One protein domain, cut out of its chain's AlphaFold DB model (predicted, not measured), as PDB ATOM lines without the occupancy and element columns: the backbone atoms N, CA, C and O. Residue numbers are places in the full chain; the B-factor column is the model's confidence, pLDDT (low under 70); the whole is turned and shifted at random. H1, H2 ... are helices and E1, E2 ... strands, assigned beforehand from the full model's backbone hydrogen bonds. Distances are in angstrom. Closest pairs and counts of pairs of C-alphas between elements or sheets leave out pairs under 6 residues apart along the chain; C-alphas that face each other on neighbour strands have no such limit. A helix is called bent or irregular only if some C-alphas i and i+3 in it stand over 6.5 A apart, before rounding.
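Overview. This is residues 61 to 124 of the 128 residues of an uncharacterized protein of Desulfovibrio marinus (UniProt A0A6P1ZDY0). One strongly twisted antiparallel sheet of five short strands curls round a single irregular helix, H1, which covers one face of it. A long loop, residues 91 to 103, swings from one edge strand, E4, to the other, E5. The printed part has 64 residues, with five named strands and one named helix in the chain order E1 E2 E3 E4 E5 H1; across the sheet the order is E4 E3 E2 E1 E5. The class is mixed, helices and strands. The whole is compact, with a radius of gyration of the C-alphas of 10.7 A, and rounded, spanning 28 by 23 by 23 A.

Arrangement. The inner strands of the sheet are E1, residues 61 to 65, E2, residues 70 to 73, and E3, residues 79 to 83; its edge strands are E4, residues 86 to 90, and E5, residues 104 to 108. E1 to E4 form a meander, each strand the antiparallel neighbour of the one before, with hairpins E1 and E2, E2 and E3, and E3 and E4. Between E2 and E1, N 63 and O 72 are 2.8 A apart, within hydrogen-bond range. Between E3 and E2, N 80 and O 71 are within range at 2.8 A. Between E4 and E3, N 90 and O 79 are within range at 2.8 A. On the other side of E1 from E2, E5 is antiparallel to E1 at 139 degrees, with N 64 and O 104 within range at 2.8 A. E3 and E5 are apart. From edge to edge the strands' lines turn by 95 degrees. H1, residues 113 to 123, is on the sheet, giving two layers, a helix on one face of a sheet. The closest C-alphas of E2 and H1 are those of Tyr 71 and Pro 113, 7.0 A apart; those of E4 and H1 are Trp 87 and Tyr 114, 7.3 A apart. E5 and H1 are near each other. In H1, 4 of 7 O i to N i+4 pairs and 5 of 8 O i to N i+3 pairs are within hydrogen-bond range.

Along the chain. E1 begins at C-alpha 61, (-43.512, -12.195, 45.974), and is 13.2 A long. E2 measures 9.9 A, E3 11.8 A, E4 12.9 A and E5 12.5 A. H1 is 14.4 A long and ends at C-alpha 123, (-48.246, -16.789, 61.286); it is irregular, with C-alphas 115 and 118 8.1 A apart.

Size, cuts and confidence. The two C-alphas farthest apart, those of Asn 97 and Asp 109, are 31.0 A apart. The printed part has no cut. The link E4 to E5 is long, with 13 residues; the other links are tight. The mean pLDDT of the printed part is 95.0, and no printed residue is under 70.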
ATOM      1  N   LYS A  61     -42.137 -12.041  45.510       97.25
ATOM      2  CA  LYS A  61     -43.512 -12.195  45.974       97.25
ATOM      3  C   LYS A  61     -43.984 -13.633  45.800       97.25
ATOM      4  O   LYS A  61     -44.017 -14.171  44.699       97.25
ATOM      5  N   TYR A  62     -44.462 -14.230  46.888       97.81
ATOM      6  CA  TYR A  62     -44.933 -15.613  46.899       97.81
ATOM      7  C   TYR A  62     -46.399 -15.726  47.301       97.81
ATOM      8  O   TYR A  62     -46.875 -14.994  48.168       97.81
ATOM      9  N   ARG A  63     -47.102 -16.720  46.749       98.00
ATOM     10  CA  ARG A  63     -48.327 -17.272  47.345       98.00
ATOM     11  C   ARG A  63     -47.955 -18.473  48.202       98.00
ATOM     12  O   ARG A  63     -47.457 -19.468  47.684       98.00
ATOM     13  N   PHE A  64     -48.202 -18.386  49.501       98.00
ATOM     14  CA  PHE A  64     -47.994 -19.472  50.449       98.00
ATOM     15  C   PHE A  64     -49.302 -20.211  50.726       98.00
ATOM     16  O   PHE A  64     -50.279 -19.609  51.175       98.00
ATOM     17  N   TYR A  65     -49.282 -21.519  50.491       96.75
ATOM     18  CA  TYR A  65     -50.371 -22.463  50.707       96.75
ATOM     19  C   TYR A  65     -50.015 -23.351  51.911       96.75
ATOM     20  O   TYR A  65     -49.242 -24.311  51.775       96.75
ATOM     21  N   PRO A  66     -50.497 -23.013  53.121       94.38
ATOM     22  CA  PRO A  66     -50.029 -23.646  54.353       94.38
ATOM     23  C   PRO A  66     -50.442 -25.114  54.476       94.38
ATOM     24  O   PRO A  66     -49.658 -25.919  54.985       94.38
ATOM     25  N   GLU A  67     -51.635 -25.476  53.998       93.19
ATOM     26  CA  GLU A  67     -52.156 -26.850  54.053       93.19
ATOM     27  C   GLU A  67     -51.324 -27.805  53.187       93.19
ATOM     28  O   GLU A  67     -51.038 -28.933  53.586       93.19
ATOM     29  N   GLN A  68     -50.863 -27.320  52.034       95.44
ATOM     30  CA  GLN A  68     -50.100 -28.074  51.045       95.44
ATOM     31  C   GLN A  68     -48.590 -27.936  51.247       95.44
ATOM     32  O   GLN A  68     -47.831 -28.606  50.563       95.44
ATOM     33  N   LYS A  69     -48.125 -27.086  52.176       96.19
ATOM     34  CA  LYS A  69     -46.693 -26.782  52.363       96.19
ATOM     35  C   LYS A  69     -46.037 -26.365  51.042       96.19
ATOM     36  O   LYS A  69     -45.006 -26.909  50.642       96.19
ATOM     37  N   LEU A  70     -46.679 -25.426  50.356       97.69
ATOM     38  CA  LEU A  70     -46.328 -25.031  49.000       97.69
ATOM     39  C   LEU A  70     -46.178 -23.512  48.905       97.69
ATOM     40  O   LEU A  70     -47.003 -22.761  49.420       97.69
ATOM     41  N   TYR A  71     -45.124 -23.069  48.230       98.31
ATOM     42  CA  TYR A  71     -44.948 -21.692  47.787       98.31
ATOM     43  C   TYR A  71     -45.043 -21.652  46.266       98.31
ATOM     44  O   TYR A  71     -44.458 -22.495  45.592       98.31
ATOM     45  N   TYR A  72     -45.759 -20.670  45.737       98.00
ATOM     46  CA  TYR A  72     -45.726 -20.313  44.326       98.00
ATOM     47  C   TYR A  72     -45.066 -18.947  44.187       98.00
ATOM     48  O   TYR A  72     -45.562 -17.973  44.753       98.00
ATOM     49  N   ASP A  73     -43.950 -18.902  43.476       97.50
ATOM     50  CA  ASP A  73     -43.245 -17.681  43.108       97.50
ATOM     51  C   ASP A  73     -44.039 -16.958  42.018       97.50
ATOM     52  O   ASP A  73     -44.260 -17.495  40.931       97.50
ATOM     53  N   ILE A  74     -44.540 -15.763  42.330       96.75
ATOM     54  CA  ILE A  74     -45.372 -14.991  41.403       96.75
ATOM     55  C   ILE A  74     -44.519 -14.366  40.301       96.75
ATOM     56  O   ILE A  74     -45.032 -14.150  39.202       96.75
ATOM     57  N   ASP A  75     -43.253 -14.084  40.593       93.19
ATOM     58  CA  ASP A  75     -42.363 -13.364  39.696       93.19
ATOM     59  C   ASP A  75     -41.753 -14.321  38.664       93.19
ATOM     60  O   ASP A  75     -41.804 -14.049  37.465       93.19
ATOM     61  N   ASP A  76     -41.272 -15.482  39.121       94.25
ATOM     62  CA  ASP A  76     -40.578 -16.452  38.264       94.25
ATOM     63  C   ASP A  76     -41.438 -17.667  37.856       94.25
ATOM     64  O   ASP A  76     -41.036 -18.458  37.001       94.25
ATOM     65  N   GLY A  77     -42.623 -17.844  38.450       96.31
ATOM     66  CA  GLY A  77     -43.553 -18.930  38.110       96.31
ATOM     67  C   GLY A  77     -43.168 -20.314  38.647       96.31
ATOM     68  O   GLY A  77     -43.756 -21.315  38.240       96.31
ATOM     69  N   TRP A  78     -42.201 -20.395  39.564       97.62
ATOM     70  CA  TRP A  78     -41.769 -21.655  40.173       97.62
ATOM     71  C   TRP A  78     -42.639 -22.069  41.356       97.62
ATOM     72  O   TRP A  78     -43.121 -21.253  42.141       97.62
ATOM     73  N   TYR A  79     -42.752 -23.377  41.552       97.88
ATOM     74  CA  TYR A  79     -43.362 -23.967  42.735       97.88
ATOM     75  C   TYR A  79     -42.286 -24.536  43.655       97.88
ATOM     76  O   TYR A  79     -41.430 -25.291  43.205       97.88
ATOM     77  N   TYR A  80     -42.365 -24.245  44.952       98.25
ATOM     78  CA  TYR A  80     -41.553 -24.873  45.991       98.25
ATOM     79  C   TYR A  80     -42.456 -25.683  46.915       98.25
ATOM     80  O   TYR A  80     -43.280 -25.113  47.628       98.25
ATOM     81  N   HIS A  81     -42.313 -27.003  46.918       98.06
ATOM     82  CA  HIS A  81     -43.194 -27.903  47.661       98.06
ATOM     83  C   HIS A  81     -42.384 -28.871  48.525       98.06
ATOM     84  O   HIS A  81     -41.324 -29.353  48.114       98.06
ATOM     85  N   TYR A  82     -42.873 -29.127  49.739       97.50
ATOM     86  CA  TYR A  82     -42.260 -30.087  50.647       97.50
ATOM     87  C   TYR A  82     -42.731 -31.511  50.331       97.50
ATOM     88  O   TYR A  82     -43.854 -31.893  50.657       97.50
ATOM     89  N   GLU A  83     -41.849 -32.320  49.750       92.94
ATOM     90  CA  GLU A  83     -42.136 -33.692  49.333       92.94
ATOM     91  C   GLU A  83     -40.978 -34.623  49.706       92.94
ATOM     92  O   GLU A  83     -39.804 -34.285  49.550       92.94
ATOM     93  N   GLY A  84     -41.286 -35.825  50.206       93.19
ATOM     94  CA  GLY A  84     -40.260 -36.839  50.472       93.19
ATOM     95  C   GLY A  84     -39.196 -36.383  51.477       93.19
ATOM     96  O   GLY A  84     -38.017 -36.695  51.319       93.19
ATOM     97  N   GLY A  85     -39.602 -35.594  52.476       95.94
ATOM     98  CA  GLY A  85     -38.727 -35.108  53.545       95.94
ATOM     99  C   GLY A  85     -37.909 -33.857  53.208       95.94
ATOM    100  O   GLY A  85     -37.155 -33.393  54.063       95.94
ATOM    101  N   GLN A  86     -38.050 -33.288  52.008       97.25
ATOM    102  CA  GLN A  86     -37.237 -32.159  51.550       97.25
ATOM    103  C   GLN A  86     -38.040 -31.159  50.712       97.25
ATOM    104  O   GLN A  86     -39.089 -31.481  50.159       97.25
ATOM    105  N   TRP A  87     -37.527 -29.937  50.600       98.00
ATOM    106  CA  TRP A  87     -38.070 -28.929  49.693       98.00
ATOM    107  C   TRP A  87     -37.563 -29.165  48.277       98.00
ATOM    108  O   TRP A  87     -36.373 -29.400  48.069       98.00
ATOM    109  N   ARG A  88     -38.467 -29.102  47.301       98.00
ATOM    110  CA  ARG A  88     -38.149 -29.258  45.879       98.00
ATOM    111  C   ARG A  88     -38.778 -28.141  45.068       98.00
ATOM    112  O   ARG A  88     -39.830 -27.628  45.445       98.00
ATOM    113  N   ARG A  89     -38.125 -27.796  43.959       97.56
ATOM    114  CA  ARG A  89     -38.603 -26.816  42.983       97.56
ATOM    115  C   ARG A  89     -39.221 -27.527  41.779       97.56
ATOM    116  O   ARG A  89     -38.630 -28.486  41.288       97.56
ATOM    117  N   PHE A  90     -40.350 -27.028  41.290       97.44
ATOM    118  CA  PHE A  90     -41.080 -27.551  40.136       97.44
ATOM    119  C   PHE A  90     -41.450 -26.412  39.181       97.44
ATOM    120  O   PHE A  90     -41.777 -25.313  39.630       97.44
ATOM    121  N   ASP A  91     -41.387 -26.680  37.879       96.56
ATOM    122  CA  ASP A  91     -41.800 -25.774  36.792       96.56
ATOM    123  C   ASP A  91     -43.324 -25.669  36.646       96.56
ATOM    124  O   ASP A  91     -43.841 -24.694  36.115       96.56
ATOM    125  N   ASN A  92     -44.046 -26.671  37.137       94.69
ATOM    126  CA  ASN A  92     -45.498 -26.749  37.132       94.69
ATOM    127  C   ASN A  92     -46.007 -27.088  38.533       94.69
ATOM    128  O   ASN A  92     -45.253 -27.578  39.374       94.69
ATOM    129  N   ASN A  93     -47.302 -26.871  38.779       94.44
ATOM    130  CA  ASN A  93     -47.916 -27.231  40.054       94.44
ATOM    131  C   ASN A  93     -47.722 -28.740  40.333       94.44
ATOM    132  O   ASN A  93     -48.305 -29.556  39.617       94.44
ATOM    133  N   PRO A  94     -46.967 -29.136  41.378       94.75
ATOM    134  CA  PRO A  94     -46.704 -30.546  41.672       94.75
ATOM    135  C   PRO A  94     -47.940 -31.298  42.194       94.75
ATOM    136  O   PRO A  94     -47.936 -32.523  42.267       94.75
ATOM    137  N   LEU A  95     -49.016 -30.588  42.549       94.31
ATOM    138  CA  LEU A  95     -50.255 -31.150  43.088       94.31
ATOM    139  C   LEU A  95     -51.364 -31.149  42.024       94.31
ATOM    140  O   LEU A  95     -52.391 -30.492  42.176       94.31
ATOM    141  N   LEU A  96     -51.141 -31.896  40.935       84.88
ATOM    142  CA  LEU A  96     -51.920 -31.847  39.683       84.88
ATOM    143  C   LEU A  96     -53.425 -32.159  39.801       84.88
ATOM    144  O   LEU A  96     -54.166 -31.884  38.865       84.88
ATOM    145  N   ASN A  97     -53.897 -32.689  40.931       88.06
ATOM    146  CA  ASN A  97     -55.292 -33.113  41.112       88.06
ATOM    147  C   ASN A  97     -55.930 -32.582  42.403       88.06
ATOM    148  O   ASN A  97     -56.914 -33.140  42.884       88.06
ATOM    149  N   ILE A  98     -55.350 -31.543  43.006       88.44
ATOM    150  CA  ILE A  98     -55.834 -30.986  44.269       88.44
ATOM    151  C   ILE A  98     -56.056 -29.491  44.087       88.44
ATOM    152  O   ILE A  98     -55.204 -28.775  43.560       88.44
ATOM    153  N   GLN A  99     -57.199 -29.000  44.558       87.44
ATOM    154  CA  GLN A  99     -57.397 -27.567  44.690       87.44
ATOM    155  C   GLN A  99     -56.548 -27.064  45.859       87.44
ATOM    156  O   GLN A  99     -56.756 -27.474  46.995       87.44
ATOM    157  N   LEU A 100     -55.588 -26.179  45.577       88.06
ATOM    158  CA  LEU A 100     -54.605 -25.700  46.559       88.06
ATOM    159  C   LEU A 100     -55.216 -24.923  47.744       88.06
ATOM    160  O   LEU A 100     -54.503 -24.602  48.682       88.06
ATOM    161  N   GLY A 101     -56.517 -24.622  47.727       88.19
ATOM    162  CA  GLY A 101     -57.185 -23.935  48.831       88.19
ATOM    163  C   GLY A 101     -56.760 -22.464  48.985       88.19
ATOM    164  O   GLY A 101     -56.295 -21.844  48.018       88.19
ATOM    165  N   PRO A 102     -56.977 -21.865  50.171       92.75
ATOM    166  CA  PRO A 102     -56.624 -20.475  50.445       92.75
ATOM    167  C   PRO A 102     -55.106 -20.269  50.507       92.75
ATOM    168  O   PRO A 102     -54.345 -21.152  50.902       92.75
ATOM    169  N   PHE A 103     -54.670 -19.060  50.160       95.69
ATOM    170  CA  PHE A 103     -53.262 -18.677  50.175       95.69
ATOM    171  C   PHE A 103     -53.044 -17.315  50.819       95.69
ATOM    172  O   PHE A 103     -53.941 -16.473  50.877       95.69
ATOM    173  N   PHE A 104     -51.804 -17.083  51.235       97.44
ATOM    174  CA  PHE A 104     -51.327 -15.800  51.732       97.44
ATOM    175  C   PHE A 104     -50.261 -15.259  50.787       97.44
ATOM    176  O   PHE A 104     -49.379 -16.002  50.364       97.44
ATOM    177  N   THR A 105     -50.339 -13.975  50.438       97.25
ATOM    178  CA  THR A 105     -49.267 -13.320  49.675       97.25
ATOM    179  C   THR A 105     -48.206 -12.821  50.646       97.25
ATOM    180  O   THR A 105     -48.543 -12.127  51.605       97.25
ATOM    181  N   ILE A 106     -46.947 -13.192  50.419       95.88
ATOM    182  CA  ILE A 106     -45.816 -12.868  51.294       95.88
ATOM    183  C   ILE A 106     -44.692 -12.301  50.427       95.88
ATOM    184  O   ILE A 106     -44.304 -12.930  49.443       95.88
ATOM    185  N   ASP A 107     -44.169 -11.140  50.812       94.69
ATOM    186  CA  ASP A 107     -42.966 -10.559  50.217       94.69
ATOM    187  C   ASP A 107     -41.738 -11.005  51.023       94.69
ATOM    188  O   ASP A 107     -41.757 -10.980  52.257       94.69
ATOM    189  N   MET A 108     -40.671 -11.416  50.340       91.69
ATOM    190  CA  MET A 108     -39.455 -11.936  50.961       91.69
ATOM    191  C   MET A 108     -38.193 -11.436  50.256       91.69
ATOM    192  O   MET A 108     -38.148 -11.316  49.035       91.69
ATOM    193  N   ASP A 109     -37.130 -11.238  51.035       92.00
ATOM    194  CA  ASP A 109     -35.797 -10.863  50.541       92.00
ATOM    195  C   ASP A 109     -34.944 -12.115  50.200       92.00
ATOM    196  O   ASP A 109     -33.724 -12.107  50.349       92.00
ATOM    197  N   THR A 110     -35.582 -13.226  49.803       92.69
ATOM    198  CA  THR A 110     -34.940 -14.517  49.485       92.69
ATOM    199  C   THR A 110     -35.629 -15.212  48.307       92.69
ATOM    200  O   THR A 110     -36.857 -15.178  48.187       92.69
ATOM    201  N   ASP A 111     -34.838 -15.883  47.471       94.19
ATOM    202  CA  ASP A 111     -35.265 -16.773  46.381       94.19
ATOM    203  C   ASP A 111     -35.591 -18.201  46.878       94.19
ATOM    204  O   ASP A 111     -36.145 -19.029  46.156       94.19
ATOM    205  N   LEU A 112     -35.268 -18.499  48.142       96.06
ATOM    206  CA  LEU A 112     -35.565 -19.760  48.819       96.06
ATOM    207  C   LEU A 112     -36.629 -19.535  49.908       96.06
ATOM    208  O   LEU A 112     -36.283 -19.378  51.081       96.06
ATOM    209  N   PRO A 113     -37.932 -19.536  49.575       96.31
ATOM    210  CA  PRO A 113     -38.989 -19.107  50.503       96.31
ATOM    211  C   PRO A 113     -39.157 -20.033  51.718       96.31
ATOM    212  O   PRO A 113     -39.664 -19.648  52.775       96.31
ATOM    213  N   TYR A 114     -38.719 -21.282  51.581       97.25
ATOM    214  CA  TYR A 114     -38.880 -22.318  52.590       97.25
ATOM    215  C   TYR A 114     -37.905 -22.216  53.770       97.25
ATOM    216  O   TYR A 114     -38.110 -22.899  54.777       97.25
ATOM    217  N   THR A 115     -36.886 -21.354  53.706       97.38
ATOM    218  CA  THR A 115     -35.992 -21.087  54.848       97.38
ATOM    219  C   THR A 115     -36.749 -20.491  56.042       97.38
ATOM    220  O   THR A 115     -36.382 -20.739  57.188       97.38
ATOM    221  N   HIS A 116     -37.871 -19.811  55.786       95.38
ATOM    222  CA  HIS A 116     -38.754 -19.213  56.793       95.38
ATOM    223  C   HIS A 116     -40.047 -20.016  57.033       95.38
ATOM    224  O   HIS A 116     -40.990 -19.529  57.660       95.38
ATOM    225  N   TYR A 117     -40.125 -21.268  56.565       96.06
ATOM    226  CA  TYR A 117     -41.369 -22.049  56.593       96.06
ATOM    227  C   TYR A 117     -42.011 -22.178  57.983       96.06
ATOM    228  O   TYR A 117     -43.229 -22.061  58.109       96.06
ATOM    229  N   GLN A 118     -41.218 -22.402  59.036       95.69
ATOM    230  CA  GLN A 118     -41.751 -22.568  60.398       95.69
ATOM    231  C   GLN A 118     -42.432 -21.292  60.913       95.69
ATOM    232  O   GLN A 118     -43.497 -21.354  61.535       95.69
ATOM    233  N   GLU A 119     -41.854 -20.130  60.603       96.00
ATOM    234  CA  GLU A 119     -42.441 -18.830  60.921       96.00
ATOM    235  C   GLU A 119     -43.743 -18.631  60.139       96.00
ATOM    236  O   GLU A 119     -44.789 -18.342  60.725       96.00
ATOM    237  N   HIS A 120     -43.703 -18.859  58.824       95.62
ATOM    238  CA  HIS A 120     -44.857 -18.683  57.948       95.62
ATOM    239  C   HIS A 120     -46.020 -19.596  58.323       95.62
ATOM    240  O   HIS A 120     -47.151 -19.129  58.402       95.62
ATOM    241  N   ARG A 121     -45.760 -20.869  58.628       93.50
ATOM    242  CA  ARG A 121     -46.798 -21.814  59.058       93.50
ATOM    243  C   ARG A 121     -47.478 -21.374  60.355       93.50
ATOM    244  O   ARG A 121     -48.674 -21.591  60.526       93.50
ATOM    245  N   THR A 122     -46.722 -20.775  61.271       93.12
ATOM    246  CA  THR A 122     -47.258 -20.286  62.547       93.12
ATOM    247  C   THR A 122     -48.100 -19.026  62.356       93.12
ATOM    248  O   THR A 122     -49.177 -18.904  62.943       93.12
ATOM    249  N   ARG A 123     -47.610 -18.090  61.533       93.44
ATOM    250  CA  ARG A 123     -48.246 -16.789  61.286       93.44
ATOM    251  C   ARG A 123     -49.471 -16.898  60.376       93.44
ATOM    252  O   ARG A 123     -50.489 -16.270  60.648       93.44
ATOM    253  N   TYR A 124     -49.373 -17.690  59.316       92.56
ATOM    254  CA  TYR A 124     -50.360 -17.796  58.246       92.56
ATOM    255  C   TYR A 124     -51.078 -19.139  58.327       92.56
ATOM    256  O   TYR A 124     -50.756 -20.098  57.624       92.56
TER     257      TYR A 124